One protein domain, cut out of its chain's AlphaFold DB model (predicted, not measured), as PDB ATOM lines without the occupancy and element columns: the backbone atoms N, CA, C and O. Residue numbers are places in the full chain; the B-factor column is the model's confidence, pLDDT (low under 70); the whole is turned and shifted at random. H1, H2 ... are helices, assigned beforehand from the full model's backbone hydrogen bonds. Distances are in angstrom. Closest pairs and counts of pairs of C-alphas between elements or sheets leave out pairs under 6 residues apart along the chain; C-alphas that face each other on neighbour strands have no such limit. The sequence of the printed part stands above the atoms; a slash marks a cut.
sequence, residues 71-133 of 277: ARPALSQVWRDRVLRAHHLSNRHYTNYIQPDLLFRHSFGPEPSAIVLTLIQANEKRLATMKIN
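AT A GLANCE: This is residues 71 to 133 of the 277 residues of an uncharacterized protein of Fagus sylvatica (UniProt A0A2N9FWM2). Two short helices, H1 and H2, make a helical hairpin at one end, and a third, H3, reaches away from it as an arm; residues 118 to 133, of which 118 to 129 belong to H3, stick out free. The 63 printed residues hold three named helices, H1, H2 and H3 in chain order, and no named strand: the class is all helix. The whole is only just extended, close to loose, with a radius of gyration of the C-alphas of 16.3 A, and spans 47 by 25 by 19 A.

HOW THE PARTS SIT: H1, residues 77 to 88, touches H2, residues 100 to 108, with its residues 83 to 87 alone. Their closest C-alphas, those of His 87 and Pro 100, are 4.9 A apart. The two form a hairpin, running opposite ways at a steep tilt of 39 degrees. H3, residues 114 to 129, is apart from both. In H1, H2 and H3 every O i to N i+4 pair is within hydrogen-bond range.

IN THESE COORDINATES: H1 begins at C-alpha 77 (171.710, 190.308, 168.572) and is 16.9 A long. H2 measures 11.3 A. H3, 22.7 A, ends at C-alpha 129 (190.539, 221.971, 184.689).

THE WHOLE: The link from H1 to H2 is long, and its residues 93 to 98 stand free; that from H2 to H3 is tight. The printed part has no cut. pLDDT is under 70 at residues 71 to 73, 90 to 98 and 128 to 133.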
ATOM      1  N   ALA A  71     184.262 204.220 172.320       58.00
ATOM      2  CA  ALA A  71     184.185 202.830 171.880       58.00
ATOM      3  C   ALA A  71     182.739 202.445 171.566       58.00
ATOM      4  O   ALA A  71     181.799 202.867 172.245       58.00
ATOM      5  N   ARG A  72     182.557 201.630 170.525       65.31
ATOM      6  CA  ARG A  72     181.232 201.206 170.076       65.31
ATOM      7  C   ARG A  72     180.547 200.341 171.146       65.31
ATOM      8  O   ARG A  72     181.182 199.429 171.680       65.31
ATOM      9  N   PRO A  73     179.248 200.539 171.432       67.19
ATOM     10  CA  PRO A  73     178.536 199.658 172.347       67.19
ATOM     11  C   PRO A  73     178.497 198.223 171.812       67.19
ATOM     12  O   PRO A  73     178.089 197.987 170.671       67.19
ATOM     13  N   ALA A  74     178.858 197.249 172.648       75.06
ATOM     14  CA  ALA A  74     178.644 195.840 172.346       75.06
ATOM     15  C   ALA A  74     177.140 195.525 172.430       75.06
ATOM     16  O   ALA A  74     176.588 195.291 173.504       75.06
ATOM     17  N   LEU A  75     176.450 195.568 171.289       76.25
ATOM     18  CA  LEU A  75     175.022 195.258 171.211       76.25
ATOM     19  C   LEU A  75     174.792 193.742 171.193       76.25
ATOM     20  O   LEU A  75     175.500 193.011 170.501       76.25
ATOM     21  N   SER A  76     173.766 193.262 171.902       80.56
ATOM     22  CA  SER A  76     173.272 191.892 171.705       80.56
ATOM     23  C   SER A  76     172.562 191.768 170.352       80.56
ATOM     24  O   SER A  76     172.179 192.773 169.747       80.56
ATOM     25  N   GLN A  77     172.350 190.538 169.872       77.81
ATOM     26  CA  GLN A  77     171.710 190.308 168.572       77.81
ATOM     27  C   GLN A  77     170.316 190.941 168.480       77.81
ATOM     28  O   GLN A  77     170.026 191.672 167.539       77.81
ATOM     29  N   VAL A  78     169.503 190.773 169.527       71.44
ATOM     30  CA  VAL A  78     168.161 191.366 169.622       71.44
ATOM     31  C   VAL A  78     168.206 192.888 169.453       71.44
ATOM     32  O   VAL A  78     167.330 193.472 168.813       71.44
ATOM     33  N   TRP A  79     169.224 193.550 170.009       75.50
ATOM     34  CA  TRP A  79     169.384 194.996 169.888       75.50
ATOM     35  C   TRP A  79     169.920 195.423 168.526       75.50
ATOM     36  O   TRP A  79     169.453 196.434 168.004       75.50
ATOM     37  N   ARG A  80     170.824 194.648 167.915       76.31
ATOM     38  CA  ARG A  80     171.259 194.882 166.529       76.31
ATOM     39  C   ARG A  80     170.067 194.887 165.577       76.31
ATOM     40  O   ARG A  80     169.893 195.849 164.833       76.31
ATOM     41  N   ASP A  81     169.199 193.885 165.685       78.00
ATOM     42  CA  ASP A  81     168.032 193.764 164.811       78.00
ATOM     43  C   ASP A  81     167.023 194.896 165.054       78.00
ATOM     44  O   ASP A  81     166.409 195.404 164.119       78.00
ATOM     45  N   ARG A  82     166.868 195.346 166.308       80.06
ATOM     46  CA  ARG A  82     166.023 196.506 166.646       80.06
ATOM     47  C   ARG A  82     166.552 197.805 166.044       80.06
ATOM     48  O   ARG A  82     165.760 198.560 165.489       80.06
ATOM     49  N   VAL A  83     167.858 198.063 166.137       78.75
ATOM     50  CA  VAL A  83     168.477 199.274 165.573       78.75
ATOM     51  C   VAL A  83     168.394 199.260 164.044       78.75
ATOM     52  O   VAL A  83     168.063 200.283 163.450       78.75
ATOM     53  N   LEU A  84     168.604 198.102 163.406       80.50
ATOM     54  CA  LEU A  84     168.421 197.953 161.960       80.50
ATOM     55  C   LEU A  84     166.976 198.223 161.545       80.50
ATOM     56  O   LEU A  84     166.753 199.016 160.635       80.50
ATOM     57  N   ARG A  85     165.988 197.636 162.228       80.19
ATOM     58  CA  ARG A  85     164.575 197.911 161.927       80.19
ATOM     59  C   ARG A  85     164.233 199.386 162.099       80.19
ATOM     60  O   ARG A  85     163.619 199.950 161.207       80.19
ATOM     61  N   ALA A  86     164.685 200.013 163.186       76.12
ATOM     62  CA  ALA A  86     164.454 201.434 163.432       76.12
ATOM     63  C   ALA A  86     165.055 202.328 162.333       76.12
ATOM     64  O   ALA A  86     164.425 203.300 161.934       76.12
ATOM     65  N   HIS A  87     166.237 201.985 161.813       76.19
ATOM     66  CA  HIS A  87     166.864 202.707 160.702       76.19
ATOM     67  C   HIS A  87     166.063 202.614 159.392       76.19
ATOM     68  O   HIS A  87     166.032 203.571 158.624       76.19
ATOM     69  N   HIS A  88     165.401 201.481 159.135       75.81
ATOM     70  CA  HIS A  88     164.589 201.273 157.929       75.81
ATOM     71  C   HIS A  88     163.179 201.870 158.026       75.81
ATOM     72  O   HIS A  88     162.444 201.842 157.040       75.81
ATOM     73  N   LEU A  89     162.777 202.404 159.184       73.12
ATOM     74  CA  LEU A  89     161.498 203.093 159.300       73.12
ATOM     75  C   LEU A  89     161.558 204.396 158.494       73.12
ATOM     76  O   LEU A  89     162.243 205.350 158.854       73.12
ATOM     77  N   SER A  90     160.802 204.435 157.398       57.62
ATOM     78  CA  SER A  90     160.665 205.599 156.513       57.62
ATOM     79  C   SER A  90     159.998 206.799 157.195       57.62
ATOM     80  O   SER A  90     160.077 207.920 156.693       57.62
ATOM     81  N   ASN A  91     159.340 206.572 158.336       60.00
ATOM     82  CA  ASN A  91     158.630 207.593 159.089       60.00
ATOM     83  C   ASN A  91     159.612 208.370 159.988       60.00
ATOM     84  O   ASN A  91     159.970 207.943 161.084       60.00
ATOM     85  N   ARG A  92     160.085 209.518 159.486       57.91
ATOM     86  CA  ARG A  92     161.068 210.393 160.148       57.91
ATOM     87  C   ARG A  92     160.448 211.386 161.143       57.91
ATOM     88  O   ARG A  92     161.158 212.274 161.612       57.91
ATOM     89  N   HIS A  93     159.161 211.265 161.472       53.94
ATOM     90  CA  HIS A  93     158.433 212.275 162.257       53.94
ATOM     91  C   HIS A  93     158.698 212.226 163.777       53.94
ATOM     92  O   HIS A  93     158.278 213.108 164.523       53.94
ATOM     93  N   TYR A  94     159.534 211.294 164.241       52.31
ATOM     94  CA  TYR A  94     159.963 211.178 165.636       52.31
ATOM     95  C   TYR A  94     161.031 212.221 166.021       52.31
ATOM     96  O   TYR A  94     162.210 211.907 166.188       52.31
ATOM     97  N   THR A  95     160.628 213.476 166.212       49.12
ATOM     98  CA  THR A  95     161.505 214.578 166.670       49.12
ATOM     99  C   THR A  95     161.895 214.486 168.153       49.12
ATOM    100  O   THR A  95     162.841 215.143 168.582       49.12
ATOM    101  N   ASN A  96     161.213 213.635 168.932       51.22
ATOM    102  CA  ASN A  96     161.419 213.473 170.380       51.22
ATOM    103  C   ASN A  96     162.339 212.298 170.774       51.22
ATOM    104  O   ASN A  96     162.562 212.062 171.964       51.22
ATOM    105  N   TYR A  97     162.874 211.553 169.801       58.81
ATOM    106  CA  TYR A  97     163.755 210.401 170.021       58.81
ATOM    107  C   TYR A  97     165.126 210.622 169.364       58.81
ATOM    108  O   TYR A  97     165.271 211.453 168.470       58.81
ATOM    109  N   ILE A  98     166.150 209.881 169.813       60.94
ATOM    110  CA  ILE A  98     167.452 209.846 169.125       60.94
ATOM    111  C   ILE A  98     167.179 209.470 167.668       60.94
ATOM    112  O   ILE A  98     166.571 208.429 167.416       60.94
ATOM    113  N   GLN A  99     167.611 210.313 166.726       70.38
ATOM    114  CA  GLN A  99     167.365 210.086 165.304       70.38
ATOM    115  C   GLN A  99     167.847 208.681 164.902       70.38
ATOM    116  O   GLN A  99     168.991 208.336 165.222       70.38
ATOM    117  N   PRO A 100     167.028 207.875 164.196       73.00
ATOM    118  CA  PRO A 100     167.408 206.517 163.810       73.00
ATOM    119  C   PRO A 100     168.727 206.450 163.029       73.00
ATOM    120  O   PRO A 100     169.521 205.543 163.261       73.00
ATOM    121  N   ASP A 101     169.003 207.448 162.181       71.56
ATOM    122  CA  ASP A 101     170.285 207.606 161.478       71.56
ATOM    123  C   ASP A 101     171.460 207.824 162.446       71.56
ATOM    124  O   ASP A 101     172.492 207.165 162.343       71.56
ATOM    125  N   LEU A 102     171.296 208.692 163.448       75.06
ATOM    126  CA  LEU A 102     172.332 208.961 164.445       75.06
ATOM    127  C   LEU A 102     172.618 207.726 165.308       75.06
ATOM    128  O   LEU A 102     173.781 207.401 165.558       75.06
ATOM    129  N   LEU A 103     171.568 207.015 165.732       76.12
ATOM    130  CA  LEU A 103     171.698 205.762 166.473       76.12
ATOM    131  C   LEU A 103     172.388 204.695 165.618       76.12
ATOM    132  O   LEU A 103     173.312 204.037 166.091       76.12
ATOM    133  N   PHE A 104     171.994 204.566 164.351       78.25
ATOM    134  CA  PHE A 104     172.633 203.660 163.408       78.25
ATOM    135  C   PHE A 104     174.110 204.005 163.218       78.25
ATOM    136  O   PHE A 104     174.950 203.128 163.340       78.25
ATOM    137  N   ARG A 105     174.478 205.271 163.017       74.25
ATOM    138  CA  ARG A 105     175.883 205.679 162.856       74.25
ATOM    139  C   ARG A 105     176.711 205.458 164.119       74.25
ATOM    140  O   ARG A 105     177.851 205.022 164.019       74.25
ATOM    141  N   HIS A 106     176.147 205.685 165.300       75.94
ATOM    142  CA  HIS A 106     176.823 205.385 166.564       75.94
ATOM    143  C   HIS A 106     176.998 203.870 166.785       75.94
ATOM    144  O   HIS A 106     178.030 203.414 167.272       75.94
ATOM    145  N   SER A 107     175.997 203.071 166.405       79.31
ATOM    146  CA  SER A 107     175.974 201.621 166.621       79.31
ATOM    147  C   SER A 107     176.577 200.787 165.498       79.31
ATOM    148  O   SER A 107     176.913 199.642 165.778       79.31
ATOM    149  N   PHE A 108     176.664 201.315 164.273       76.56
ATOM    150  CA  PHE A 108     177.045 200.650 163.016       76.56
ATOM    151  C   PHE A 108     178.052 201.436 162.152       76.56
ATOM    152  O   PHE A 108     178.600 200.870 161.206       76.56
ATOM    153  N   GLY A 109     178.367 202.687 162.487       74.88
ATOM    154  CA  GLY A 109     179.342 203.499 161.753       74.88
ATOM    155  C   GLY A 109     180.809 203.116 162.006       74.88
ATOM    156  O   GLY A 109     181.086 202.252 162.853       74.88
ATOM    157  N   PRO A 110     181.740 203.738 161.252       73.44
ATOM    158  CA  PRO A 110     183.179 203.579 161.446       73.44
ATOM    159  C   PRO A 110     183.609 204.149 162.801       73.44
ATOM    160  O   PRO A 110     183.052 205.148 163.262       73.44
ATOM    161  N   GLU A 111     184.603 203.524 163.434       70.44
ATOM    162  CA  GLU A 111     185.143 204.037 164.693       70.44
ATOM    163  C   GLU A 111     185.801 205.415 164.498       70.44
ATOM    164  O   GLU A 111     186.378 205.686 163.436       70.44
ATOM    165  N   PRO A 112     185.728 206.309 165.500       71.00
ATOM    166  CA  PRO A 112     186.380 207.608 165.424       71.00
ATOM    167  C   PRO A 112     187.891 207.447 165.224       71.00
ATOM    168  O   PRO A 112     188.543 206.663 165.911       71.00
ATOM    169  N   SER A 113     188.472 208.224 164.305       73.69
ATOM    170  CA  SER A 113     189.914 208.173 164.054       73.69
ATOM    171  C   SER A 113     190.718 208.666 165.264       73.69
ATOM    172  O   SER A 113     190.251 209.491 166.052       73.69
ATOM    173  N   ALA A 114     191.972 208.217 165.390       76.25
ATOM    174  CA  ALA A 114     192.862 208.579 166.499       76.25
ATOM    175  C   ALA A 114     193.000 210.105 166.715       76.25
ATOM    176  O   ALA A 114     193.124 210.579 167.844       76.25
ATOM    177  N   ILE A 115     192.913 210.895 165.640       77.38
ATOM    178  CA  ILE A 115     192.949 212.364 165.696       77.38
ATOM    179  C   ILE A 115     191.705 212.915 166.413       77.38
ATOM    180  O   ILE A 115     191.806 213.811 167.248       77.38
ATOM    181  N   VAL A 116     190.527 212.353 166.140       76.38
ATOM    182  CA  VAL A 116     189.277 212.751 166.800       76.38
ATOM    183  C   VAL A 116     189.298 212.348 168.276       76.38
ATOM    184  O   VAL A 116     188.916 213.142 169.134       76.38
ATOM    185  N   LEU A 117     189.822 211.158 168.590       75.69
ATOM    186  CA  LEU A 117     189.962 210.682 169.969       75.69
ATOM    187  C   LEU A 117     190.880 211.594 170.804       75.69
ATOM    188  O   LEU A 117     190.524 211.966 171.924       75.69
ATOM    189  N   THR A 118     192.028 212.016 170.258       78.38
ATOM    190  CA  THR A 118     192.955 212.930 170.959       78.38
ATOM    191  C   THR A 118     192.345 214.315 171.195       78.38
ATOM    192  O   THR A 118     192.528 214.892 172.270       78.38
ATOM    193  N   LEU A 119     191.562 214.828 170.241       81.69
ATOM    194  CA  LEU A 119     190.855 216.103 170.377       81.69
ATOM    195  C   LEU A 119     189.779 216.060 171.474       81.69
ATOM    196  O   LEU A 119     189.674 216.993 172.273       81.69
ATOM    197  N   ILE A 120     189.004 214.974 171.547       76.38
ATOM    198  CA  ILE A 120     187.976 214.793 172.583       76.38
ATOM    199  C   ILE A 120     188.627 214.725 173.969       76.38
ATOM    200  O   ILE A 120     188.232 215.472 174.864       76.38
ATOM    201  N   GLN A 121     189.690 213.931 174.126       82.00
ATOM    202  CA  GLN A 121     190.437 213.840 175.386       82.00
ATOM    203  C   GLN A 121     191.047 215.187 175.807       82.00
ATOM    204  O   GLN A 121     191.066 215.525 176.993       82.00
ATOM    205  N   ALA A 122     191.544 215.982 174.854       83.19
ATOM    206  CA  ALA A 122     192.046 217.326 175.132       83.19
ATOM    207  C   ALA A 122     190.927 218.264 175.623       83.19
ATOM    208  O   ALA A 122     191.135 219.026 176.572       83.19
ATOM    209  N   ASN A 123     189.730 218.178 175.036       78.44
ATOM    210  CA  ASN A 123     188.563 218.951 175.467       78.44
ATOM    211  C   ASN A 123     188.045 218.525 176.848       78.44
ATOM    212  O   ASN A 123     187.752 219.391 177.671       78.44
ATOM    213  N   GLU A 124     188.005 217.227 177.153       79.75
ATOM    214  CA  GLU A 124     187.640 216.730 178.487       79.75
ATOM    215  C   GLU A 124     188.620 217.214 179.566       79.75
ATOM    216  O   GLU A 124     188.199 217.710 180.613       79.75
ATOM    217  N   LYS A 125     189.933 217.161 179.291       81.94
ATOM    218  CA  LYS A 125     190.977 217.694 180.190       81.94
ATOM    219  C   LYS A 125     190.810 219.196 180.433       81.94
ATOM    220  O   LYS A 125     190.976 219.667 181.562       81.94
ATOM    221  N   ARG A 126     190.436 219.963 179.403       76.31
ATOM    222  CA  ARG A 126     190.116 221.395 179.542       76.31
ATOM    223  C   ARG A 126     188.861 221.627 180.388       76.31
ATOM    224  O   ARG A 126     188.862 222.506 181.244       76.31
ATOM    225  N   LEU A 127     187.818 220.817 180.216       73.44
ATOM    226  CA  LEU A 127     186.585 220.923 181.002       73.44
ATOM    227  C   LEU A 127     186.806 220.562 182.485       73.44
ATOM    228  O   LEU A 127     186.268 221.218 183.379       73.44
ATOM    229  N   ALA A 128     187.633 219.548 182.756       68.25
ATOM    230  CA  ALA A 128     187.995 219.130 184.111       68.25
ATOM    231  C   ALA A 128     188.843 220.185 184.840       68.25
ATOM    232  O   ALA A 128     188.658 220.413 186.033       68.25
ATOM    233  N   THR A 129     189.726 220.880 184.124       67.25
ATOM    234  CA  THR A 129     190.539 221.971 184.689       67.25
ATOM    235  C   THR A 129     189.756 223.280 184.831       67.25
ATOM    236  O   THR A 129     190.038 224.062 185.736       67.25
ATOM    237  N   MET A 130     188.685 223.480 184.050       60.97
ATOM    238  CA  MET A 130     187.717 224.572 184.245       60.97
ATOM    239  C   MET A 130     186.829 224.410 185.497       60.97
ATOM    240  O   MET A 130     186.206 225.382 185.919       60.97
ATOM    241  N   LYS A 131     186.802 223.235 186.154       59.84
ATOM    242  CA  LYS A 131     186.136 223.044 187.467       59.84
ATOM    243  C   LYS A 131     186.877 223.701 188.645       59.84
ATOM    244  O   LYS A 131     186.348 223.725 189.757       59.84
ATOM    245  N   ILE A 132     188.055 224.285 188.425       57.22
ATOM    246  CA  ILE A 132     188.811 225.028 189.438       57.22
ATOM    247  C   ILE A 132     188.625 226.528 189.206       57.22
ATOM    248  O   ILE A 132     189.380 227.155 188.472       57.22
ATOM    249  N   ASN A 133     187.618 227.107 189.869       60.62
ATOM    250  CA  ASN A 133     187.744 228.457 190.440       60.62
ATOM    251  C   ASN A 133     186.701 228.809 191.521       60.62
ATOM    252  O   ASN A 133     186.445 229.984 191.790       60.62
TER     253      ASN A 133